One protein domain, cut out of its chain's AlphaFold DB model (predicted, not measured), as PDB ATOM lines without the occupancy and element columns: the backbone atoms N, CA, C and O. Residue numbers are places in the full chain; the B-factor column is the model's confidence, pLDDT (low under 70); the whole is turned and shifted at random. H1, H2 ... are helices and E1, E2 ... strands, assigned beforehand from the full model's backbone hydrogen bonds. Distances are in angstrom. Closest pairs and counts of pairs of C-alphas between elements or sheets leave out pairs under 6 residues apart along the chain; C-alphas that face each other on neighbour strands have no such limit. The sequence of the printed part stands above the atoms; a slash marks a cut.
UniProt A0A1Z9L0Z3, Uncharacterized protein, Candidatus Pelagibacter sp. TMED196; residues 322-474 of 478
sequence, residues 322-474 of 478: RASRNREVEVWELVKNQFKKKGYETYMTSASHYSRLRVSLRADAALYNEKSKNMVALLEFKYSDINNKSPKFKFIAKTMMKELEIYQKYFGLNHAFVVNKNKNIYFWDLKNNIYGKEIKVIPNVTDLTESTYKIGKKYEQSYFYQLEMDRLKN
ATOM      1  N   ARG A 322     345.162 195.211 214.944       70.62
ATOM      2  CA  ARG A 322     345.155 194.370 213.740       70.62
ATOM      3  C   ARG A 322     344.907 195.183 212.466       70.62
ATOM      4  O   ARG A 322     345.710 195.134 211.538       70.62
ATOM      5  N   ALA A 323     343.816 195.948 212.424       66.44
ATOM      6  CA  ALA A 323     343.410 196.711 211.247       66.44
ATOM      7  C   ALA A 323     344.440 197.785 210.881       66.44
ATOM      8  O   ALA A 323     344.763 197.967 209.709       66.44
ATOM      9  N   SER A 324     344.989 198.476 211.880       65.62
ATOM     10  CA  SER A 324     345.990 199.507 211.635       65.62
ATOM     11  C   SER A 324     347.312 198.927 211.138       65.62
ATOM     12  O   SER A 324     347.904 199.532 210.256       65.62
ATOM     13  N   ARG A 325     347.758 197.765 211.639       67.12
ATOM     14  CA  ARG A 325     348.959 197.110 211.099       67.12
ATOM     15  C   ARG A 325     348.770 196.650 209.656       67.12
ATOM     16  O   ARG A 325     349.673 196.825 208.850       67.12
ATOM     17  N   ASN A 326     347.613 196.089 209.310       65.69
ATOM     18  CA  ASN A 326     347.359 195.692 207.923       65.69
ATOM     19  C   ASN A 326     347.398 196.905 206.980       65.69
ATOM     20  O   ASN A 326     348.089 196.863 205.970       65.69
ATOM     21  N   ARG A 327     346.761 198.022 207.365       66.62
ATOM     22  CA  ARG A 327     346.832 199.283 206.603       66.62
ATOM     23  C   ARG A 327     348.261 199.821 206.491       66.62
ATOM     24  O   ARG A 327     348.640 200.304 205.432       66.62
ATOM     25  N   GLU A 328     349.047 199.745 207.563       66.25
ATOM     26  CA  GLU A 328     350.470 200.114 207.575       66.25
ATOM     27  C   GLU A 328     351.283 199.304 206.564       66.25
ATOM     28  O   GLU A 328     351.997 199.885 205.752       66.25
ATOM     29  N   VAL A 329     351.138 197.976 206.581       68.19
ATOM     30  CA  VAL A 329     351.837 197.068 205.661       68.19
ATOM     31  C   VAL A 329     351.413 197.319 204.215       68.19
ATOM     32  O   VAL A 329     352.274 197.428 203.350       68.19
ATOM     33  N   GLU A 330     350.116 197.485 203.950       68.75
ATOM     34  CA  GLU A 330     349.610 197.789 202.607       68.75
ATOM     35  C   GLU A 330     350.200 199.097 202.067       68.75
ATOM     36  O   GLU A 330     350.736 199.132 200.959       68.75
ATOM     37  N   VAL A 331     350.141 200.181 202.850       66.44
ATOM     38  CA  VAL A 331     350.703 201.475 202.437       66.44
ATOM     39  C   VAL A 331     352.222 201.362 202.260       66.44
ATOM     40  O   VAL A 331     352.757 201.870 201.275       66.44
ATOM     41  N   TRP A 332     352.913 200.643 203.146       70.88
ATOM     42  CA  TRP A 332     354.349 200.404 203.038       70.88
ATOM     43  C   TRP A 332     354.736 199.663 201.754       70.88
ATOM     44  O   TRP A 332     355.596 200.133 201.007       70.88
ATOM     45  N   GLU A 333     354.101 198.526 201.465       70.88
ATOM     46  CA  GLU A 333     354.378 197.713 200.273       70.88
ATOM     47  C   GLU A 333     354.139 198.496 198.979       70.88
ATOM     48  O   GLU A 333     354.908 198.392 198.016       70.88
ATOM     49  N   LEU A 334     353.101 199.329 198.969       65.00
ATOM     50  CA  LEU A 334     352.749 200.158 197.823       65.00
ATOM     51  C   LEU A 334     353.751 201.292 197.589       65.00
ATOM     52  O   LEU A 334     354.102 201.578 196.444       65.00
ATOM     53  N   VAL A 335     354.225 201.926 198.660       69.38
ATOM     54  CA  VAL A 335     355.102 203.098 198.586       69.38
ATOM     55  C   VAL A 335     356.557 202.680 198.367       69.38
ATOM     56  O   VAL A 335     357.239 203.246 197.510       69.38
ATOM     57  N   LYS A 336     357.018 201.616 199.036       76.31
ATOM     58  CA  LYS A 336     358.394 201.113 198.924       76.31
ATOM     59  C   LYS A 336     358.794 200.819 197.481       76.31
ATOM     60  O   LYS A 336     359.886 201.193 197.066       76.31
ATOM     61  N   ASN A 337     357.922 200.190 196.691       80.62
ATOM     62  CA  ASN A 337     358.230 199.863 195.296       80.62
ATOM     63  C   ASN A 337     358.329 201.106 194.401       80.62
ATOM     64  O   ASN A 337     359.164 201.141 193.495       80.62
ATOM     65  N   GLN A 338     357.504 202.129 194.640       85.88
ATOM     66  CA  GLN A 338     357.544 203.367 193.858       85.88
ATOM     67  C   GLN A 338     358.791 204.196 194.180       85.88
ATOM     68  O   GLN A 338     359.477 204.639 193.262       85.88
ATOM     69  N   PHE A 339     359.128 204.331 195.463       87.19
ATOM     70  CA  PHE A 339     360.368 204.974 195.898       87.19
ATOM     71  C   PHE A 339     361.600 204.181 195.430       87.19
ATOM     72  O   PHE A 339     362.528 204.760 194.874       87.19
ATOM     73  N   LYS A 340     361.593 202.846 195.505       86.81
ATOM     74  CA  LYS A 340     362.712 202.034 194.999       86.81
ATOM     75  C   LYS A 340     362.985 202.255 193.511       86.81
ATOM     76  O   LYS A 340     364.130 202.447 193.119       86.81
ATOM     77  N   LYS A 341     361.939 202.326 192.678       88.56
ATOM     78  CA  LYS A 341     362.075 202.653 191.242       88.56
ATOM     79  C   LYS A 341     362.698 204.029 190.978       88.56
ATOM     80  O   LYS A 341     363.174 204.272 189.875       88.56
ATOM     81  N   LYS A 342     362.679 204.922 191.965       91.62
ATOM     82  CA  LYS A 342     363.239 206.274 191.907       91.62
ATOM     83  C   LYS A 342     364.638 206.377 192.529       91.62
ATOM     84  O   LYS A 342     365.156 207.481 192.671       91.62
ATOM     85  N   GLY A 343     365.256 205.242 192.864       88.94
ATOM     86  CA  GLY A 343     366.608 205.161 193.428       88.94
ATOM     87  C   GLY A 343     366.669 205.350 194.944       88.94
ATOM     88  O   GLY A 343     367.760 205.477 195.501       88.94
ATOM     89  N   TYR A 344     365.519 205.378 195.624       88.00
ATOM     90  CA  TYR A 344     365.493 205.415 197.081       88.00
ATOM     91  C   TYR A 344     365.603 204.010 197.664       88.00
ATOM     92  O   TYR A 344     365.011 203.050 197.174       88.00
ATOM     93  N   GLU A 345     366.275 203.908 198.796       82.94
ATOM     94  CA  GLU A 345     366.304 202.720 199.621       82.94
ATOM     95  C   GLU A 345     365.721 203.027 200.995       82.94
ATOM     96  O   GLU A 345     365.933 204.091 201.580       82.94
ATOM     97  N   THR A 346     364.972 202.062 201.516       69.38
ATOM     98  CA  THR A 346     364.410 202.110 202.858       69.38
ATOM     99  C   THR A 346     365.066 201.031 203.703       69.38
ATOM    100  O   THR A 346     364.854 199.840 203.453       69.38
ATOM    101  N   TYR A 347     365.799 201.414 204.739       57.91
ATOM    102  CA  TYR A 347     366.369 200.459 205.687       57.91
ATOM    103  C   TYR A 347     365.354 200.116 206.779       57.91
ATOM    104  O   TYR A 347     365.570 200.337 207.965       57.91
ATOM    105  N   MET A 348     364.216 199.562 206.363       49.34
ATOM    106  CA  MET A 348     363.261 198.922 207.263       49.34
ATOM    107  C   MET A 348     363.231 197.426 206.960       49.34
ATOM    108  O   MET A 348     362.795 196.990 205.893       49.34
ATOM    109  N   THR A 349     363.699 196.626 207.912       40.06
ATOM    110  CA  THR A 349     363.426 195.187 207.955       40.06
ATOM    111  C   THR A 349     361.971 194.946 208.381       40.06
ATOM    112  O   THR A 349     361.350 195.782 209.041       40.06
ATOM    113  N   SER A 350     361.400 193.793 208.029       37.19
ATOM    114  CA  SER A 350     360.061 193.373 208.479       37.19
ATOM    115  C   SER A 350     359.939 193.330 210.011       37.19
ATOM    116  O   SER A 350     358.892 193.671 210.552       37.19
ATOM    117  N   ALA A 351     361.029 193.009 210.719       35.62
ATOM    118  CA  ALA A 351     361.113 193.049 212.183       35.62
ATOM    119  C   ALA A 351     361.272 194.473 212.755       35.62
ATOM    120  O   ALA A 351     360.880 194.736 213.889       35.62
ATOM    121  N   SER A 352     361.821 195.407 211.973       40.59
ATOM    122  CA  SER A 352     362.046 196.803 212.365       40.59
ATOM    123  C   SER A 352     360.972 197.758 211.849       40.59
ATOM    124  O   SER A 352     361.181 198.967 211.914       40.59
ATOM    125  N   HIS A 353     359.821 197.244 211.395       41.44
ATOM    126  CA  HIS A 353     358.650 198.061 211.050       41.44
ATOM    127  C   HIS A 353     358.187 198.971 212.202       41.44
ATOM    128  O   HIS A 353     357.369 199.857 211.987       41.44
ATOM    129  N   TYR A 354     358.710 198.770 213.420       41.31
ATOM    130  CA  TYR A 354     358.154 199.360 214.628       41.31
ATOM    131  C   TYR A 354     359.153 199.917 215.656       41.31
ATOM    132  O   TYR A 354     358.686 200.396 216.692       41.31
ATOM    133  N   SER A 355     360.483 199.880 215.458       35.72
ATOM    134  CA  SER A 355     361.394 200.076 216.612       35.72
ATOM    135  C   SER A 355     362.717 200.833 216.454       35.72
ATOM    136  O   SER A 355     363.356 201.024 217.482       35.72
ATOM    137  N   ARG A 356     363.152 201.322 215.282       32.22
ATOM    138  CA  ARG A 356     364.483 201.981 215.192       32.22
ATOM    139  C   ARG A 356     364.522 203.488 214.940       32.22
ATOM    140  O   ARG A 356     365.579 204.069 215.106       32.22
ATOM    141  N   LEU A 357     363.390 204.136 214.680       36.88
ATOM    142  CA  LEU A 357     363.323 205.597 214.522       36.88
ATOM    143  C   LEU A 357     362.452 206.263 215.602       36.88
ATOM    144  O   LEU A 357     361.812 207.258 215.332       36.88
ATOM    145  N   ARG A 358     362.367 205.730 216.831       37.75
ATOM    146  CA  ARG A 358     361.629 206.395 217.932       37.75
ATOM    147  C   ARG A 358     362.532 206.816 219.085       37.75
ATOM    148  O   ARG A 358     362.267 206.496 220.237       37.75
ATOM    149  N   VAL A 359     363.574 207.569 218.754       33.56
ATOM    150  CA  VAL A 359     364.130 208.566 219.672       33.56
ATOM    151  C   VAL A 359     363.948 209.907 218.958       33.56
ATOM    152  O   VAL A 359     364.548 210.140 217.913       33.56
ATOM    153  N   SER A 360     363.011 210.728 219.436       36.78
ATOM    154  CA  SER A 360     362.624 212.069 218.932       36.78
ATOM    155  C   SER A 360     362.028 212.233 217.511       36.78
ATOM    156  O   SER A 360     361.506 213.298 217.197       36.78
ATOM    157  N   LEU A 361     362.035 211.208 216.660       41.16
ATOM    158  CA  LEU A 361     361.483 211.231 215.294       41.16
ATOM    159  C   LEU A 361     359.997 210.820 215.278       41.16
ATOM    160  O   LEU A 361     359.685 209.686 215.648       41.16
ATOM    161  N   ARG A 362     359.058 211.683 214.850       52.25
ATOM    162  CA  ARG A 362     357.667 211.238 214.590       52.25
ATOM    163  C   ARG A 362     357.459 210.713 213.170       52.25
ATOM    164  O   ARG A 362     356.419 210.107 212.922       52.25
ATOM    165  N   ALA A 363     358.423 210.878 212.265       58.91
ATOM    166  CA  ALA A 363     358.392 210.233 210.956       58.91
ATOM    167  C   ALA A 363     358.499 208.700 211.077       58.91
ATOM    168  O   ALA A 363     359.352 208.171 211.791       58.91
ATOM    169  N   ASP A 364     357.641 207.977 210.353       62.50
ATOM    170  CA  ASP A 364     357.571 206.510 210.403       62.50
ATOM    171  C   ASP A 364     358.788 205.823 209.754       62.50
ATOM    172  O   ASP A 364     359.107 204.679 210.088       62.50
ATOM    173  N   ALA A 365     359.463 206.501 208.824       71.12
ATOM    174  CA  ALA A 365     360.595 205.979 208.075       71.12
ATOM    175  C   ALA A 365     361.567 207.084 207.617       71.12
ATOM    176  O   ALA A 365     361.224 208.262 207.517       71.12
ATOM    177  N   ALA A 366     362.784 206.667 207.268       79.00
ATOM    178  CA  ALA A 366     363.788 207.484 206.594       79.00
ATOM    179  C   ALA A 366     364.088 206.907 205.202       79.00
ATOM    180  O   ALA A 366     364.133 205.685 205.015       79.00
ATOM    181  N   LEU A 367     364.294 207.793 204.232       83.88
ATOM    182  CA  LEU A 367     364.638 207.467 202.853       83.88
ATOM    183  C   LEU A 367     366.103 207.782 202.589       83.88
ATOM    184  O   LEU A 367     366.584 208.857 202.950       83.88
ATOM    185  N   TYR A 368     366.786 206.872 201.905       85.62
ATOM    186  CA  TYR A 368     368.206 206.981 201.588       85.62
ATOM    187  C   TYR A 368     368.429 206.850 200.091       85.62
ATOM    188  O   TYR A 368     367.624 206.241 199.393       85.62
ATOM    189  N   ASN A 369     369.539 207.374 199.590       88.38
ATOM    190  CA  ASN A 369     369.983 207.083 198.237       88.38
ATOM    191  C   ASN A 369     370.579 205.671 198.183       88.38
ATOM    192  O   ASN A 369     371.509 205.354 198.925       88.38
ATOM    193  N   GLU A 370     370.065 204.821 197.292       85.94
ATOM    194  CA  GLU A 370     370.513 203.432 197.131       85.94
ATOM    195  C   GLU A 370     372.012 203.321 196.795       85.94
ATOM    196  O   GLU A 370     372.657 202.341 197.175       85.94
ATOM    197  N   LYS A 371     372.594 204.325 196.129       86.62
ATOM    198  CA  LYS A 371     374.014 204.356 195.747       86.62
ATOM    199  C   LYS A 371     374.901 204.930 196.850       86.62
ATOM    200  O   LYS A 371     375.820 204.256 197.308       86.62
ATOM    201  N   SER A 372     374.651 206.171 197.272       86.75
ATOM    202  CA  SER A 372     375.525 206.868 198.235       86.75
ATOM    203  C   SER A 372     375.299 206.417 199.679       86.75
ATOM    204  O   SER A 372     376.192 206.543 200.521       86.75
ATOM    205  N   LYS A 373     374.115 205.852 199.949       82.81
ATOM    206  CA  LYS A 373     373.595 205.485 201.267       82.81
ATOM    207  C   LYS A 373     373.359 206.665 202.216       82.81
ATOM    208  O   LYS A 373     373.127 206.453 203.410       82.81
ATOM    209  N   ASN A 374     373.409 207.892 201.703       84.25
ATOM    210  CA  ASN A 374     373.069 209.077 202.478       84.25
ATOM    211  C   ASN A 374     371.553 209.214 202.604       84.25
ATOM    212  O   ASN A 374     370.807 208.813 201.711       84.25
ATOM    213  N   MET A 375     371.093 209.775 203.717       84.44
ATOM    214  CA  MET A 375     369.684 210.066 203.947       84.44
ATOM    215  C   MET A 375     369.263 211.254 203.083       84.44
ATOM    216  O   MET A 375     369.996 212.233 202.962       84.44
ATOM    217  N   VAL A 376     368.085 211.155 202.480       89.69
ATOM    218  CA  VAL A 376     367.572 212.120 201.501       89.69
ATOM    219  C   VAL A 376     366.268 212.741 201.966       89.69
ATOM    220  O   VAL A 376     366.061 213.932 201.749       89.69
ATOM    221  N   ALA A 377     365.402 211.971 202.628       89.12
ATOM    222  CA  ALA A 377     364.140 212.497 203.131       89.12
ATOM    223  C   ALA A 377     363.594 211.726 204.338       89.12
ATOM    224  O   ALA A 377     363.928 210.560 204.551       89.12
ATOM    225  N   LEU A 378     362.704 212.373 205.089       85.81
ATOM    226  CA  LEU A 378     361.790 211.706 206.021       85.81
ATOM    227  C   LEU A 378     360.562 211.172 205.271       85.81
ATOM    228  O   LEU A 378     360.149 211.739 204.258       85.81
ATOM    229  N   LEU A 379     359.961 210.098 205.774       82.56
ATOM    230  CA  LEU A 379     358.720 209.534 205.251       82.56
ATOM    231  C   LEU A 379     357.763 209.230 206.406       82.56
ATOM    232  O   LEU A 379     358.088 208.474 207.316       82.56
ATOM    233  N   GLU A 380     356.566 209.804 206.353       81.31
ATOM    234  CA  GLU A 380     355.514 209.604 207.347       81.31
ATOM    235  C   GLU A 380     354.238 209.071 206.686       81.31
ATOM    236  O   GLU A 380     353.855 209.480 205.588       81.31
ATOM    237  N   PHE A 381     353.542 208.165 207.363       77.12
ATOM    238  CA  PHE A 381     352.309 207.561 206.890       77.12
ATOM    239  C   PHE A 381     351.121 208.029 207.728       77.12
ATOM    240  O   PHE A 381     351.120 208.042 208.958       77.12
ATOM    241  N   LYS A 382     350.039 208.400 207.046       75.75
ATOM    242  CA  LYS A 382     348.793 208.844 207.667       75.75
ATOM    243  C   LYS A 382     347.660 207.915 207.293       75.75
ATOM    244  O   LYS A 382     347.111 207.968 206.201       75.75
ATOM    245  N   TYR A 383     347.214 207.127 208.260       70.06
ATOM    246  CA  TYR A 383     346.179 206.105 208.066       70.06
ATOM    247  C   TYR A 383     344.739 206.651 208.075       70.06
ATOM    248  O   TYR A 383     343.785 205.892 208.249       70.06
ATOM    249  N   SER A 384     344.565 207.962 207.897       67.38
ATOM    250  CA  SER A 384     343.256 208.610 207.770       67.38
ATOM    251  C   SER A 384     343.133 209.348 206.438       67.38
ATOM    252  O   SER A 384     344.124 209.546 205.734       67.38
ATOM    253  N   ASP A 385     341.898 209.694 206.062       70.69
ATOM    254  CA  ASP A 385     341.633 210.492 204.865       70.69
ATOM    255  C   ASP A 385     342.044 211.932 205.128       70.69
ATOM    256  O   ASP A 385     341.311 212.704 205.748       70.69
ATOM    257  N   ILE A 386     343.277 212.254 204.767       74.50
ATOM    258  CA  ILE A 386     343.826 213.582 204.974       74.50
ATOM    259  C   ILE A 386     344.154 214.147 203.607       74.50
ATOM    260  O   ILE A 386     344.962 213.576 202.875       74.50
ATOM    261  N   ASN A 387     343.529 215.275 203.292       78.25
ATOM    262  CA  ASN A 387     343.880 216.117 202.160       78.25
ATOM    263  C   ASN A 387     344.448 217.451 202.649       78.25
ATOM    264  O   ASN A 387     344.242 217.830 203.807       78.25
ATOM    265  N   ASN A 388     345.119 218.175 201.757       74.62
ATOM    266  CA  ASN A 388     345.741 219.474 202.034       74.62
ATOM    267  C   ASN A 388     344.773 220.567 202.539       74.62
ATOM    268  O   ASN A 388     345.218 221.588 203.057       74.62
ATOM    269  N   LYS A 389     343.455 220.349 202.431       76.38
ATOM    270  CA  LYS A 389     342.408 221.259 202.922       76.38
ATOM    271  C   LYS A 389     341.929 220.927 204.338       76.38
ATOM    272  O   LYS A 389     341.280 221.753 204.974       76.38
ATOM    273  N   SER A 390     342.226 219.732 204.847       76.31
ATOM    274  CA  SER A 390     341.699 219.273 206.132       76.31
ATOM    275  C   SER A 390     342.397 219.948 207.329       76.31
ATOM    276  O   SER A 390     343.616 220.145 207.306       76.31
ATOM    277  N   PRO A 391     341.682 220.241 208.435       75.62
ATOM    278  CA  PRO A 391     342.297 220.755 209.665       75.62
ATOM    279  C   PRO A 391     343.402 219.838 210.210       75.62
ATOM    280  O   PRO A 391     344.430 220.306 210.698       75.62
ATOM    281  N   LYS A 392     343.231 218.520 210.046       74.94
ATOM    282  CA  LYS A 392     344.236 217.508 210.404       74.94
ATOM    283  C   LYS A 392     345.533 217.672 209.606       74.94
ATOM    284  O   LYS A 392     346.608 217.480 210.165       74.94
ATOM    285  N   PHE A 393     345.456 218.078 208.338       79.12
ATOM    286  CA  PHE A 393     346.642 218.348 207.526       79.12
ATOM    287  C   PHE A 393     347.422 219.563 208.013       79.12
ATOM    288  O   PHE A 393     348.645 219.518 208.020       79.12
ATOM    289  N   LYS A 394     346.746 220.616 208.494       78.19
ATOM    290  CA  LYS A 394     347.431 221.783 209.081       78.19
ATOM    291  C   LYS A 394     348.285 221.386 210.287       78.19
ATOM    292  O   LYS A 394     349.421 221.837 210.413       78.19
ATOM    293  N   PHE A 395     347.762 220.506 211.144       77.88
ATOM    294  CA  PHE A 395     348.515 219.967 212.281       77.88
ATOM    295  C   PHE A 395     349.734 219.143 211.833       77.88
ATOM    296  O   PHE A 395     350.824 219.295 212.385       77.88
ATOM    297  N   ILE A 396     349.570 218.311 210.800       76.56
ATOM    298  CA  ILE A 396     350.658 217.501 210.234       76.56
ATOM    299  C   ILE A 396     351.721 218.383 209.597       76.56
ATOM    300  O   ILE A 396     352.891 218.222 209.909       76.56
ATOM    301  N   ALA A 397     351.322 219.351 208.778       80.56
ATOM    302  CA  ALA A 397     352.237 220.284 208.142       80.56
ATOM    303  C   ALA A 397     353.073 221.040 209.179       80.56
ATOM    304  O   ALA A 397     354.290 221.093 209.045       80.56
ATOM    305  N   LYS A 398     352.446 221.538 210.257       79.38
ATOM    306  CA  LYS A 398     353.154 222.205 211.362       79.38
ATOM    307  C   LYS A 398     354.136 221.273 212.078       79.38
ATOM    308  O   LYS A 398     355.221 221.707 212.452       79.38
ATOM    309  N   THR A 399     353.755 220.015 212.288       77.75
ATOM    310  CA  THR A 399     354.615 219.020 212.949       77.75
ATOM    311  C   THR A 399     355.805 218.655 212.062       77.75
ATOM    312  O   THR A 399     356.940 218.748 212.511       77.75
ATOM    313  N   MET A 400     355.553 218.339 210.790       81.06
ATOM    314  CA  MET A 400     356.579 217.984 209.810       81.06
ATOM    315  C   MET A 400     357.571 219.128 209.574       81.06
ATOM    316  O   MET A 400     358.768 218.883 209.479       81.06
ATOM    317  N   MET A 401     357.099 220.380 209.538       83.06
ATOM    318  CA  MET A 401     357.985 221.548 209.453       83.06
ATOM    319  C   MET A 401     358.964 221.609 210.625       83.06
ATOM    320  O   MET A 401     360.163 221.709 210.396       83.06
ATOM    321  N   LYS A 402     358.469 221.496 211.866       78.38
ATOM    322  CA  LYS A 402     359.329 221.527 213.059       78.38
ATOM    323  C   LYS A 402     360.401 220.442 213.017       78.38
ATOM    324  O   LYS A 402     361.545 220.689 213.381       78.38
ATOM    325  N   GLU A 403     360.033 219.240 212.583       73.81
ATOM    326  CA  GLU A 403     360.983 218.131 212.472       73.81
ATOM    327  C   GLU A 403     362.023 218.390 211.393       73.81
ATOM    328  O   GLU A 403     363.220 218.281 211.652       73.81
ATOM    329  N   LEU A 404     361.585 218.790 210.203       80.00
ATOM    330  CA  LEU A 404     362.493 219.120 209.118       80.00
ATOM    331  C   LEU A 404     363.441 220.263 209.479       80.00
ATOM    332  O   LEU A 404     364.613 220.176 209.141       80.00
ATOM    333  N   GLU A 405     362.992 221.303 210.183       80.25
ATOM    334  CA  GLU A 405     363.851 222.415 210.621       80.25
ATOM    335  C   GLU A 405     364.986 221.934 211.535       80.25
ATOM    336  O   GLU A 405     366.147 222.314 211.355       80.25
ATOM    337  N   ILE A 406     364.671 221.043 212.481       72.81
ATOM    338  CA  ILE A 406     365.666 220.402 213.349       72.81
ATOM    339  C   ILE A 406     366.646 219.594 212.488       72.81
ATOM    340  O   ILE A 406     367.860 219.773 212.569       72.81
ATOM    341  N   TYR A 407     366.136 218.734 211.611       73.31
ATOM    342  CA  TYR A 407     366.962 217.859 210.781       73.31
ATOM    343  C   TYR A 407     367.820 218.613 209.756       73.31
ATOM    344  O   TYR A 407     368.965 218.231 209.499       73.31
ATOM    345  N   GLN A 408     367.317 219.721 209.225       80.81
ATOM    346  CA  GLN A 408     368.056 220.622 208.354       80.81
ATOM    347  C   GLN A 408     369.215 221.272 209.108       80.81
ATOM    348  O   GLN A 408     370.321 221.338 208.571       80.81
ATOM    349  N   LYS A 409     368.992 221.706 210.356       75.19
ATOM    350  CA  LYS A 409     370.028 222.313 211.202       75.19
ATOM    351  C   LYS A 409     371.178 221.348 211.498       75.19
ATOM    352  O   LYS A 409     372.334 221.752 211.425       75.19
ATOM    353  N   TYR A 410     370.873 220.094 211.835       67.25
ATOM    354  CA  TYR A 410     371.887 219.147 212.323       67.25
ATOM    355  C   TYR A 410     372.489 218.251 211.238       67.25
ATOM    356  O   TYR A 410     373.664 217.901 211.312       67.25
ATOM    357  N   PHE A 411     371.708 217.890 210.222       74.00
ATOM    358  CA  PHE A 411     372.115 216.922 209.200       74.00
ATOM    359  C   PHE A 411     372.049 217.491 207.779       74.00
ATOM    360  O   PHE A 411     372.438 216.819 206.826       74.00
ATOM    361  N   GLY A 412     371.562 218.723 207.603       80.31
ATOM    362  CA  GLY A 412     371.352 219.309 206.279       80.31
ATOM    363  C   GLY A 412     370.222 218.644 205.487       80.31
ATOM    364  O   GLY A 412     370.184 218.775 204.265       80.31
ATOM    365  N   LEU A 413     369.339 217.899 206.164       85.31
ATOM    366  CA  LEU A 413     368.213 217.208 205.545       85.31
ATOM    367  C   LEU A 413     367.060 218.176 205.271       85.31
ATOM    368  O   LEU A 413     366.537 218.801 206.188       85.31
ATOM    369  N   ASN A 414     366.620 218.213 204.018       90.00
ATOM    370  CA  ASN A 414     365.730 219.262 203.524       90.00
ATOM    371  C   ASN A 414     364.316 218.783 203.157       90.00
ATOM    372  O   ASN A 414     363.411 219.601 202.988       90.00
ATOM    373  N   HIS A 415     364.136 217.472 202.992       94.00
ATOM    374  CA  HIS A 415     362.976 216.907 202.304       94.00
ATOM    375  C   HIS A 415     362.168 215.975 203.200       94.00
ATOM    376  O   HIS A 415     362.733 215.177 203.952       94.00
ATOM    377  N   ALA A 416     360.843 216.010 203.070       90.81
ATOM    378  CA  ALA A 416     359.972 214.992 203.654       90.81
ATOM    379  C   ALA A 416     358.804 214.629 202.745       90.81
ATOM    380  O   ALA A 416     358.336 215.423 201.928       90.81
ATOM    381  N   PHE A 417     358.299 213.421 202.955       90.69
ATOM    382  CA  PHE A 417     357.110 212.899 202.312       90.69
ATOM    383  C   PHE A 417     356.088 212.484 203.365       90.69
ATOM    384  O   PHE A 417     356.427 211.845 204.358       90.69
ATOM    385  N   VAL A 418     354.821 212.791 203.111       88.12
ATOM    386  CA  VAL A 418     353.692 212.245 203.865       88.12
ATOM    387  C   VAL A 418     352.802 211.481 202.902       88.12
ATOM    388  O   VAL A 418     352.405 212.026 201.877       88.12
ATOM    389  N   VAL A 419     352.448 210.241 203.225       85.75
ATOM    390  CA  VAL A 419     351.535 209.432 202.407       85.75
ATOM    391  C   VAL A 419     350.266 209.137 203.188       85.75
ATOM    392  O   VAL A 419     350.334 208.643 204.310       85.75
ATOM    393  N   ASN A 420     349.096 209.434 202.621       82.88
ATOM    394  CA  ASN A 420     347.818 209.156 203.285       82.88
ATOM    395  C   ASN A 420     347.267 207.749 202.968       82.88
ATOM    396  O   ASN A 420     347.792 207.028 202.119       82.88
ATOM    397  N   LYS A 421     346.147 207.371 203.605       75.38
ATOM    398  CA  LYS A 421     345.478 206.072 203.383       75.38
ATOM    399  C   LYS A 421     345.052 205.849 201.920       75.38
ATOM    400  O   LYS A 421     344.955 204.710 201.478       75.38
ATOM    401  N   ASN A 422     344.776 206.936 201.194       81.12
ATOM    402  CA  ASN A 422     344.350 206.926 199.794       81.12
ATOM    403  C   ASN A 422     345.545 206.939 198.832       81.12
ATOM    404  O   ASN A 422     345.347 206.967 197.623       81.12
ATOM    405  N   LYS A 423     346.772 206.847 199.367       78.62
ATOM    406  CA  LYS A 423     348.037 206.807 198.622       78.62
ATOM    407  C   LYS A 423     348.405 208.137 197.963       78.62
ATOM    408  O   LYS A 423     349.288 208.169 197.110       78.62
ATOM    409  N   ASN A 424     347.781 209.235 198.380       87.12
ATOM    410  CA  ASN A 424     348.211 210.564 197.971       87.12
ATOM    411  C   ASN A 424     349.509 210.890 198.703       87.12
ATOM    412  O   ASN A 424     349.610 210.678 199.917       87.12
ATOM    413  N   ILE A 425     350.479 211.411 197.960       89.44
ATOM    414  CA  ILE A 425     351.804 211.751 198.464       89.44
ATOM    415  C   ILE A 425     351.889 213.267 198.561       89.44
ATOM    416  O   ILE A 425     351.618 213.975 197.597       89.44
ATOM    417  N   TYR A 426     352.292 213.762 199.720       91.81
ATOM    418  CA  TYR A 426     352.519 215.171 199.988       91.81
ATOM    419  C   TYR A 426     354.004 215.389 200.236       91.81
ATOM    420  O   TYR A 426     354.636 214.596 200.930       91.81
ATOM    421  N   PHE A 427     354.552 216.447 199.658       93.50
ATOM    422  CA  PHE A 427     355.981 216.714 199.639       93.50
ATOM    423  C   PHE A 427     356.321 218.021 200.353       93.50
ATOM    424  O   PHE A 427     355.602 219.019 200.221       93.50
ATOM    425  N   TRP A 428     357.426 217.988 201.094       93.00
ATOM    426  CA  TRP A 428     358.055 219.132 201.736       93.00
ATOM    427  C   TRP A 428     359.468 219.321 201.202       93.00
ATOM    428  O   TRP A 428     360.224 218.356 201.102       93.00
ATOM    429  N   ASP A 429     359.809 220.577 200.948       93.06
ATOM    430  CA  ASP A 429     361.141 221.056 200.602       93.06
ATOM    431  C   ASP A 429     361.334 222.400 201.313       93.06
ATOM    432  O   ASP A 429     360.719 223.400 200.931       93.06
ATOM    433  N   LEU A 430     362.139 222.407 202.381       88.81
ATOM    434  CA  LEU A 430     362.353 223.611 203.186       88.81
ATOM    435  C   LEU A 430     362.993 224.735 202.363       88.81
ATOM    436  O   LEU A 430     362.505 225.860 202.393       88.81
ATOM    437  N   LYS A 431     364.058 224.433 201.611       87.50
ATOM    438  CA  LYS A 431     364.793 225.409 200.787       87.50
ATOM    439  C   LYS A 431     363.922 226.054 199.712       87.50
ATOM    440  O   LYS A 431     364.058 227.249 199.467       87.50
ATOM    441  N   ASN A 432     363.032 225.284 199.089       89.69
ATOM    442  CA  ASN A 432     362.143 225.779 198.037       89.69
ATOM    443  C   ASN A 432     360.775 226.255 198.560       89.69
ATOM    444  O   ASN A 432     359.870 226.499 197.762       89.69
ATOM    445  N   ASN A 433     360.608 226.389 199.880       88.62
ATOM    446  CA  ASN A 433     359.365 226.812 200.531       88.62
ATOM    447  C   ASN A 433     358.129 225.984 200.116       88.62
ATOM    448  O   ASN A 433     357.024 226.511 199.959       88.62
ATOM    449  N   ILE A 434     358.307 224.675 199.911       88.94
ATOM    450  CA  ILE A 434     357.219 223.745 199.593       88.94
ATOM    451  C   ILE A 434     356.791 223.048 200.880       88.94
ATOM    452  O   ILE A 434     357.576 222.324 201.488       88.94
ATOM    453  N   TYR A 435     355.526 223.215 201.268       88.81
ATOM    454  CA  TYR A 435     355.004 222.673 202.524       88.81
ATOM    455  C   TYR A 435     353.729 221.866 202.294       88.81
ATOM    456  O   TYR A 435     352.616 222.394 202.294       88.81
ATOM    457  N   GLY A 436     353.891 220.561 202.086       86.31
ATOM    458  CA  GLY A 436     352.770 219.632 201.970       86.31
ATOM    459  C   GLY A 436     352.031 219.720 200.643       86.31
ATOM    460  O   GLY A 436     350.815 219.525 200.582       86.31
ATOM    461  N   LYS A 437     352.758 220.006 199.561       90.75
ATOM    462  CA  LYS A 437     352.187 219.991 198.215       90.75
ATOM    463  C   LYS A 437     351.896 218.551 197.810       90.75
ATOM    464  O   LYS A 437     352.790 217.713 197.847       90.75
ATOM    465  N   GLU A 438     350.664 218.270 197.398       92.12
ATOM    466  CA  GLU A 438     350.326 216.965 196.829       92.12
ATOM    467  C   GLU A 438     351.054 216.772 195.493       92.12
ATOM    468  O   GLU A 438     350.989 217.628 194.606       92.12
ATOM    469  N   ILE A 439     351.757 215.652 195.356       91.06
ATOM    470  CA  ILE A 439     352.511 215.283 194.163       91.06
ATOM    471  C   ILE A 439     351.950 213.992 193.572       91.06
ATOM    472  O   ILE A 439     351.613 213.045 194.278       91.06
ATOM    473  N   LYS A 440     351.873 213.946 192.240       88.06
ATOM    474  CA  LYS A 440     351.464 212.742 191.500       88.06
ATOM    475  C   LYS A 440     352.639 211.833 191.150       88.06
ATOM    476  O   LYS A 440     352.442 210.660 190.861       88.06
ATOM    477  N   VAL A 441     353.853 212.384 191.137       88.94
ATOM    478  CA  VAL A 441     355.075 211.686 190.732       88.94
ATOM    479  C   VAL A 441     356.155 211.969 191.764       88.94
ATOM    480  O   VAL A 441     356.455 213.128 192.040       88.94
ATOM    481  N   ILE A 442     356.731 210.905 192.321       90.50
ATOM    482  CA  ILE A 442     357.866 210.989 193.244       90.50
ATOM    483  C   ILE A 442     359.103 211.457 192.446       90.50
ATOM    484  O   ILE A 442     359.374 210.869 191.387       90.50
ATOM    485  N   PRO A 443     359.840 212.486 192.917       91.75
ATOM    486  CA  PRO A 443     361.114 212.911 192.325       91.75
ATOM    487  C   PRO A 443     362.108 211.750 192.227       91.75
ATOM    488  O   PRO A 443     361.973 210.772 192.958       91.75
ATOM    489  N   ASN A 444     363.103 211.804 191.338       93.19
ATOM    490  CA  ASN A 444     364.196 210.837 191.456       93.19
ATOM    491  C   ASN A 444     365.081 211.232 192.637       93.19
ATOM    492  O   ASN A 444     365.217 212.412 192.957       93.19
ATOM    493  N   VAL A 445     365.728 210.252 193.266       91.38
ATOM    494  CA  VAL A 445     366.609 210.513 194.409       91.38
ATOM    495  C   VAL A 445     367.746 211.480 194.066       91.38
ATOM    496  O   VAL A 445     368.157 212.265 194.910       91.38
ATOM    497  N   THR A 446     368.206 211.458 192.812       90.00
ATOM    498  CA  THR A 446     369.245 212.341 192.267       90.00
ATOM    499  C   THR A 446     368.805 213.794 192.152       90.00
ATOM    500  O   THR A 446     369.654 214.674 192.068       90.00
ATOM    501  N   ASP A 447     367.495 214.038 192.139       90.56
ATOM    502  CA  ASP A 447     366.911 215.371 192.003       90.56
ATOM    503  C   ASP A 447     366.781 216.058 193.374       90.56
ATOM    504  O   ASP A 447     366.422 217.231 193.457       90.56
ATOM    505  N   LEU A 448     367.057 215.329 194.463       91.94
ATOM    506  CA  LEU A 448     366.970 215.820 195.830       91.94
ATOM    507  C   LEU A 448     368.356 215.974 196.453       91.94
ATOM    508  O   LEU A 448     369.258 215.162 196.262       91.94
ATOM    509  N   THR A 449     368.504 217.010 197.273       91.00
ATOM    510  CA  THR A 449     369.714 217.218 198.070       91.00
ATOM    511  C   THR A 449     369.846 216.152 199.150       91.00
ATOM    512  O   THR A 449     368.974 216.022 200.013       91.00
ATOM    513  N   GLU A 450     370.967 215.440 199.135       90.31
ATOM    514  CA  GLU A 450     371.320 214.487 200.181       90.31
ATOM    515  C   GLU A 450     371.778 215.211 201.453       90.31
ATOM    516  O   GLU A 450     372.423 216.260 201.401       90.31
ATOM    517  N   SER A 451     371.450 214.632 202.602       84.00
ATOM    518  CA  SER A 451     371.974 215.057 203.899       84.00
ATOM    519  C   SER A 451     373.413 214.566 204.103       84.00
ATOM    520  O   SER A 451     373.909 213.696 203.385       84.00
ATOM    521  N   THR A 452     374.076 215.065 205.144       79.31
ATOM    522  CA  THR A 452     375.397 214.567 205.570       79.31
ATOM    523  C   THR A 452     375.320 213.233 206.326       79.31
ATOM    524  O   THR A 452     376.352 212.648 206.671       79.31
ATOM    525  N   TYR A 453     374.111 212.731 206.593       68.94
ATOM    526  CA  TYR A 453     373.876 211.510 207.354       68.94
ATOM    527  C   TYR A 453     373.917 210.266 206.455       68.94
ATOM    528  O   TYR A 453     373.219 210.212 205.447       68.94
ATOM    529  N   LYS A 454     374.671 209.227 206.847       70.38
ATOM    530  CA  LYS A 454     374.845 207.968 206.094       70.38
ATOM    531  C   LYS A 454     374.450 206.749 206.931       70.38
ATOM    532  O   LYS A 454     374.910 206.611 208.066       70.38
ATOM    533  N   ILE A 455     373.646 205.845 206.362       62.19
ATOM    534  CA  ILE A 455     373.218 204.601 207.029       62.19
ATOM    535  C   ILE A 455     374.447 203.754 207.432       62.19
ATOM    536  O   ILE A 455     375.397 203.601 206.663       62.19
ATOM    537  N   GLY A 456     374.452 203.208 208.653       49.97
ATOM    538  CA  GLY A 456     375.522 202.330 209.152       49.97
ATOM    539  C   GLY A 456     376.600 203.005 210.012       49.97
ATOM    540  O   GLY A 456     377.423 202.310 210.606       49.97
ATOM    541  N   LYS A 457     376.581 204.336 210.168       45.81
ATOM    542  CA  LYS A 457     377.323 205.006 211.247       45.81
ATOM    543  C   LYS A 457     376.577 204.771 212.572       45.81
ATOM    544  O   LYS A 457     375.413 205.124 212.690       45.81
ATOM    545  N   LYS A 458     377.249 204.168 213.561       39.41
ATOM    546  CA  LYS A 458     376.787 203.751 214.913       39.41
ATOM    547  C   LYS A 458     376.252 204.888 215.831       39.41
ATOM    548  O   LYS A 458     376.410 204.822 217.042       39.41
ATOM    549  N   TYR A 459     375.662 205.947 215.281       41.09
ATOM    550  CA  TYR A 459     375.427 207.230 215.959       41.09
ATOM    551  C   TYR A 459     373.984 207.457 216.457       41.09
ATOM    552  O   TYR A 459     373.715 208.493 217.057       41.09
ATOM    553  N   GLU A 460     373.052 206.521 216.253       42.75
ATOM    554  CA  GLU A 460     371.621 206.763 216.531       42.75
ATOM    555  C   GLU A 460     371.227 206.766 218.018       42.75
ATOM    556  O   GLU A 460     370.228 207.385 218.363       42.75
ATOM    557  N   GLN A 461     371.976 206.119 218.918       39.97
ATOM    558  CA  GLN A 461     371.577 206.038 220.336       39.97
ATOM    559  C   GLN A 461     372.257 207.070 221.239       39.97
ATOM    560  O   GLN A 461     371.613 207.598 222.139       39.97
ATOM    561  N   SER A 462     373.532 207.391 221.011       37.19
ATOM    562  CA  SER A 462     374.275 208.305 221.888       37.19
ATOM    563  C   SER A 462     373.951 209.778 221.632       37.19
ATOM    564  O   SER A 462     373.840 210.550 222.577       37.19
ATOM    565  N   TYR A 463     373.752 210.171 220.372       40.81
ATOM    566  CA  TYR A 463     373.596 211.579 219.999       40.81
ATOM    567  C   TYR A 463     372.211 212.151 220.352       40.81
ATOM    568  O   TYR A 463     372.111 213.270 220.847       40.81
ATOM    569  N   PHE A 464     371.139 211.369 220.171       41.31
ATOM    570  CA  PHE A 464     369.780 211.801 220.521       41.31
ATOM    571  C   PHE A 464     369.516 211.799 222.029       41.31
ATOM    572  O   PHE A 464     368.800 212.669 222.511       41.31
ATOM    573  N   TYR A 465     370.148 210.892 222.781       40.97
ATOM    574  CA  TYR A 465     370.113 210.928 224.246       40.97
ATOM    575  C   TYR A 465     370.712 212.237 224.780       40.97
ATOM    576  O   TYR A 465     370.165 212.852 225.685       40.97
ATOM    577  N   GLN A 466     371.799 212.710 224.169       40.38
ATOM    578  CA  GLN A 466     372.440 213.967 224.552       40.38
ATOM    579  C   GLN A 466     371.574 215.192 224.207       40.38
ATOM    580  O   GLN A 466     371.427 216.083 225.033       40.38
ATOM    581  N   LEU A 467     370.912 215.188 223.045       44.66
ATOM    582  CA  LEU A 467     369.971 216.238 222.626       44.66
ATOM    583  C   LEU A 467     368.715 216.333 223.507       44.66
ATOM    584  O   LEU A 467     368.256 217.437 223.790       44.66
ATOM    585  N   GLU A 468     368.156 215.199 223.941       41.81
ATOM    586  CA  GLU A 468     367.020 215.169 224.875       41.81
ATOM    587  C   GLU A 468     367.442 215.725 226.248       41.81
ATOM    588  O   GLU A 468     366.743 216.556 226.824       41.81
ATOM    589  N   MET A 469     368.636 215.351 226.725       43.59
ATOM    590  CA  MET A 469     369.204 215.854 227.981       43.59
ATOM    591  C   MET A 469     369.526 217.355 227.931       43.59
ATOM    592  O   MET A 469     369.277 218.067 228.902       43.59
ATOM    593  N   ASP A 470     370.035 217.860 226.806       45.81
ATOM    594  CA  ASP A 470     370.331 219.286 226.629       45.81
ATOM    595  C   ASP A 470     369.052 220.118 226.479       45.81
ATOM    596  O   ASP A 470     368.978 221.245 226.969       45.81
ATOM    597  N   ARG A 471     368.008 219.575 225.842       45.44
ATOM    598  CA  ARG A 471     366.697 220.228 225.775       45.44
ATOM    599  C   ARG A 471     366.063 220.347 227.165       45.44
ATOM    600  O   ARG A 471     365.605 221.431 227.509       45.44
ATOM    601  N   LEU A 472     366.078 219.271 227.953       40.62
ATOM    602  CA  LEU A 472     365.547 219.261 229.322       40.62
ATOM    603  C   LEU A 472     366.290 220.244 230.236       40.62
ATOM    604  O   LEU A 472     365.658 220.932 231.027       40.62
ATOM    605  N   LYS A 473     367.613 220.388 230.083       39.88
ATOM    606  CA  LYS A 473     368.386 221.413 230.806       39.88
ATOM    607  C   LYS A 473     367.956 222.840 230.458       39.88
ATOM    608  O   LYS A 473     367.738 223.645 231.351       39.88
ATOM    609  N   ASN A 474     367.775 223.137 229.173       41.44
ATOM    610  CA  ASN A 474     367.393 224.480 228.717       41.44
ATOM    611  C   ASN A 474     365.928 224.851 229.028       41.44
ATOM    612  O   ASN A 474     365.578 226.029 228.969       41.44
TER     613      ASN A 474
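What this domain is: This is residues 322 to 474 of the 478 residues of an uncharacterized protein of Candidatus Pelagibacter sp. TMED196 (UniProt A0A1Z9L0Z3). A strongly twisted five-stranded sheet, E1 to E5, is sandwiched between two long helices, H2 over one face and H1 slantwise over the other. A third helix, H3, is set off from this body after a long link, and its residues 469 to 474 stand free. The printed part has 153 residues, with three named helices and five named strands in the order H1 E1 E2 H2 E3 E4 E5 H3; the class is mixed, helices and strands. The sheet is mixed too, in the order E1, E2, E3, E4, E5, with only E2 and E3 parallel. The whole is compact, with a radius of gyration of the C-alphas of 15.1 A, and rounded, spanning 40 by 38 by 36 A.

Where its parts are: H1, residues 322 to 341, begins at C-alpha 322 (345.155, 194.370, 213.740) and is 29.3 A long. E1 is residues 365 to 369, and E2 is residues 375 to 382, 21.3 A long. H2, residues 391 to 411, is 30.1 A long and begins at C-alpha 391 (342.297, 220.755, 209.665). E3 is residues 415 to 420, E4 residues 425 to 429 and E5 residues 434 to 439. H3, residues 462 to 474, is 18.9 A long and ends at C-alpha 474 (367.393, 224.480, 228.717).

How they stand to each other: E1 and E2 form an antiparallel hairpin, with N 365 and O 379 2.8 A apart, within hydrogen-bond range. E2, H2 and E3 are a strand-helix-strand unit, two parallel neighbour strands with a helix between, and its crossover is right-handed; N 380 and O 417 are 2.9 A apart. E3, E4 and E5 are a meander, each strand the antiparallel neighbour of the one before, with N 418 to O 426 at 2.8 A and N 427 to O 437 at 2.8 A. H1 is on the sheet over E2, at a height of 9.2 A; their closest C-alphas, of Glu 328 and Phe 381, are 7.7 A apart. H2 is on the opposite face, over E3 and E4, at a height of 9.0 A; its closest C-alphas to E5 are those of Ala 397 and Gly 436, 6.2 A apart. H3 is not on the sheet and is apart from H1 and H2. Each O i to N i+4 pair is within hydrogen-bond range in H2 and H3, and 14 of 16 in H1.

The domain as a whole: The C-alphas farthest apart, of Lys 341 and Lys 473, are 44.2 A apart. The printed part has no cut. The links H1 to E1 and E5 to H3 are long, with 23 and 22 residues. Mean pLDDT of the printed part is 71.8; residues 346 to 364 and 455 to 474 are among those under 70.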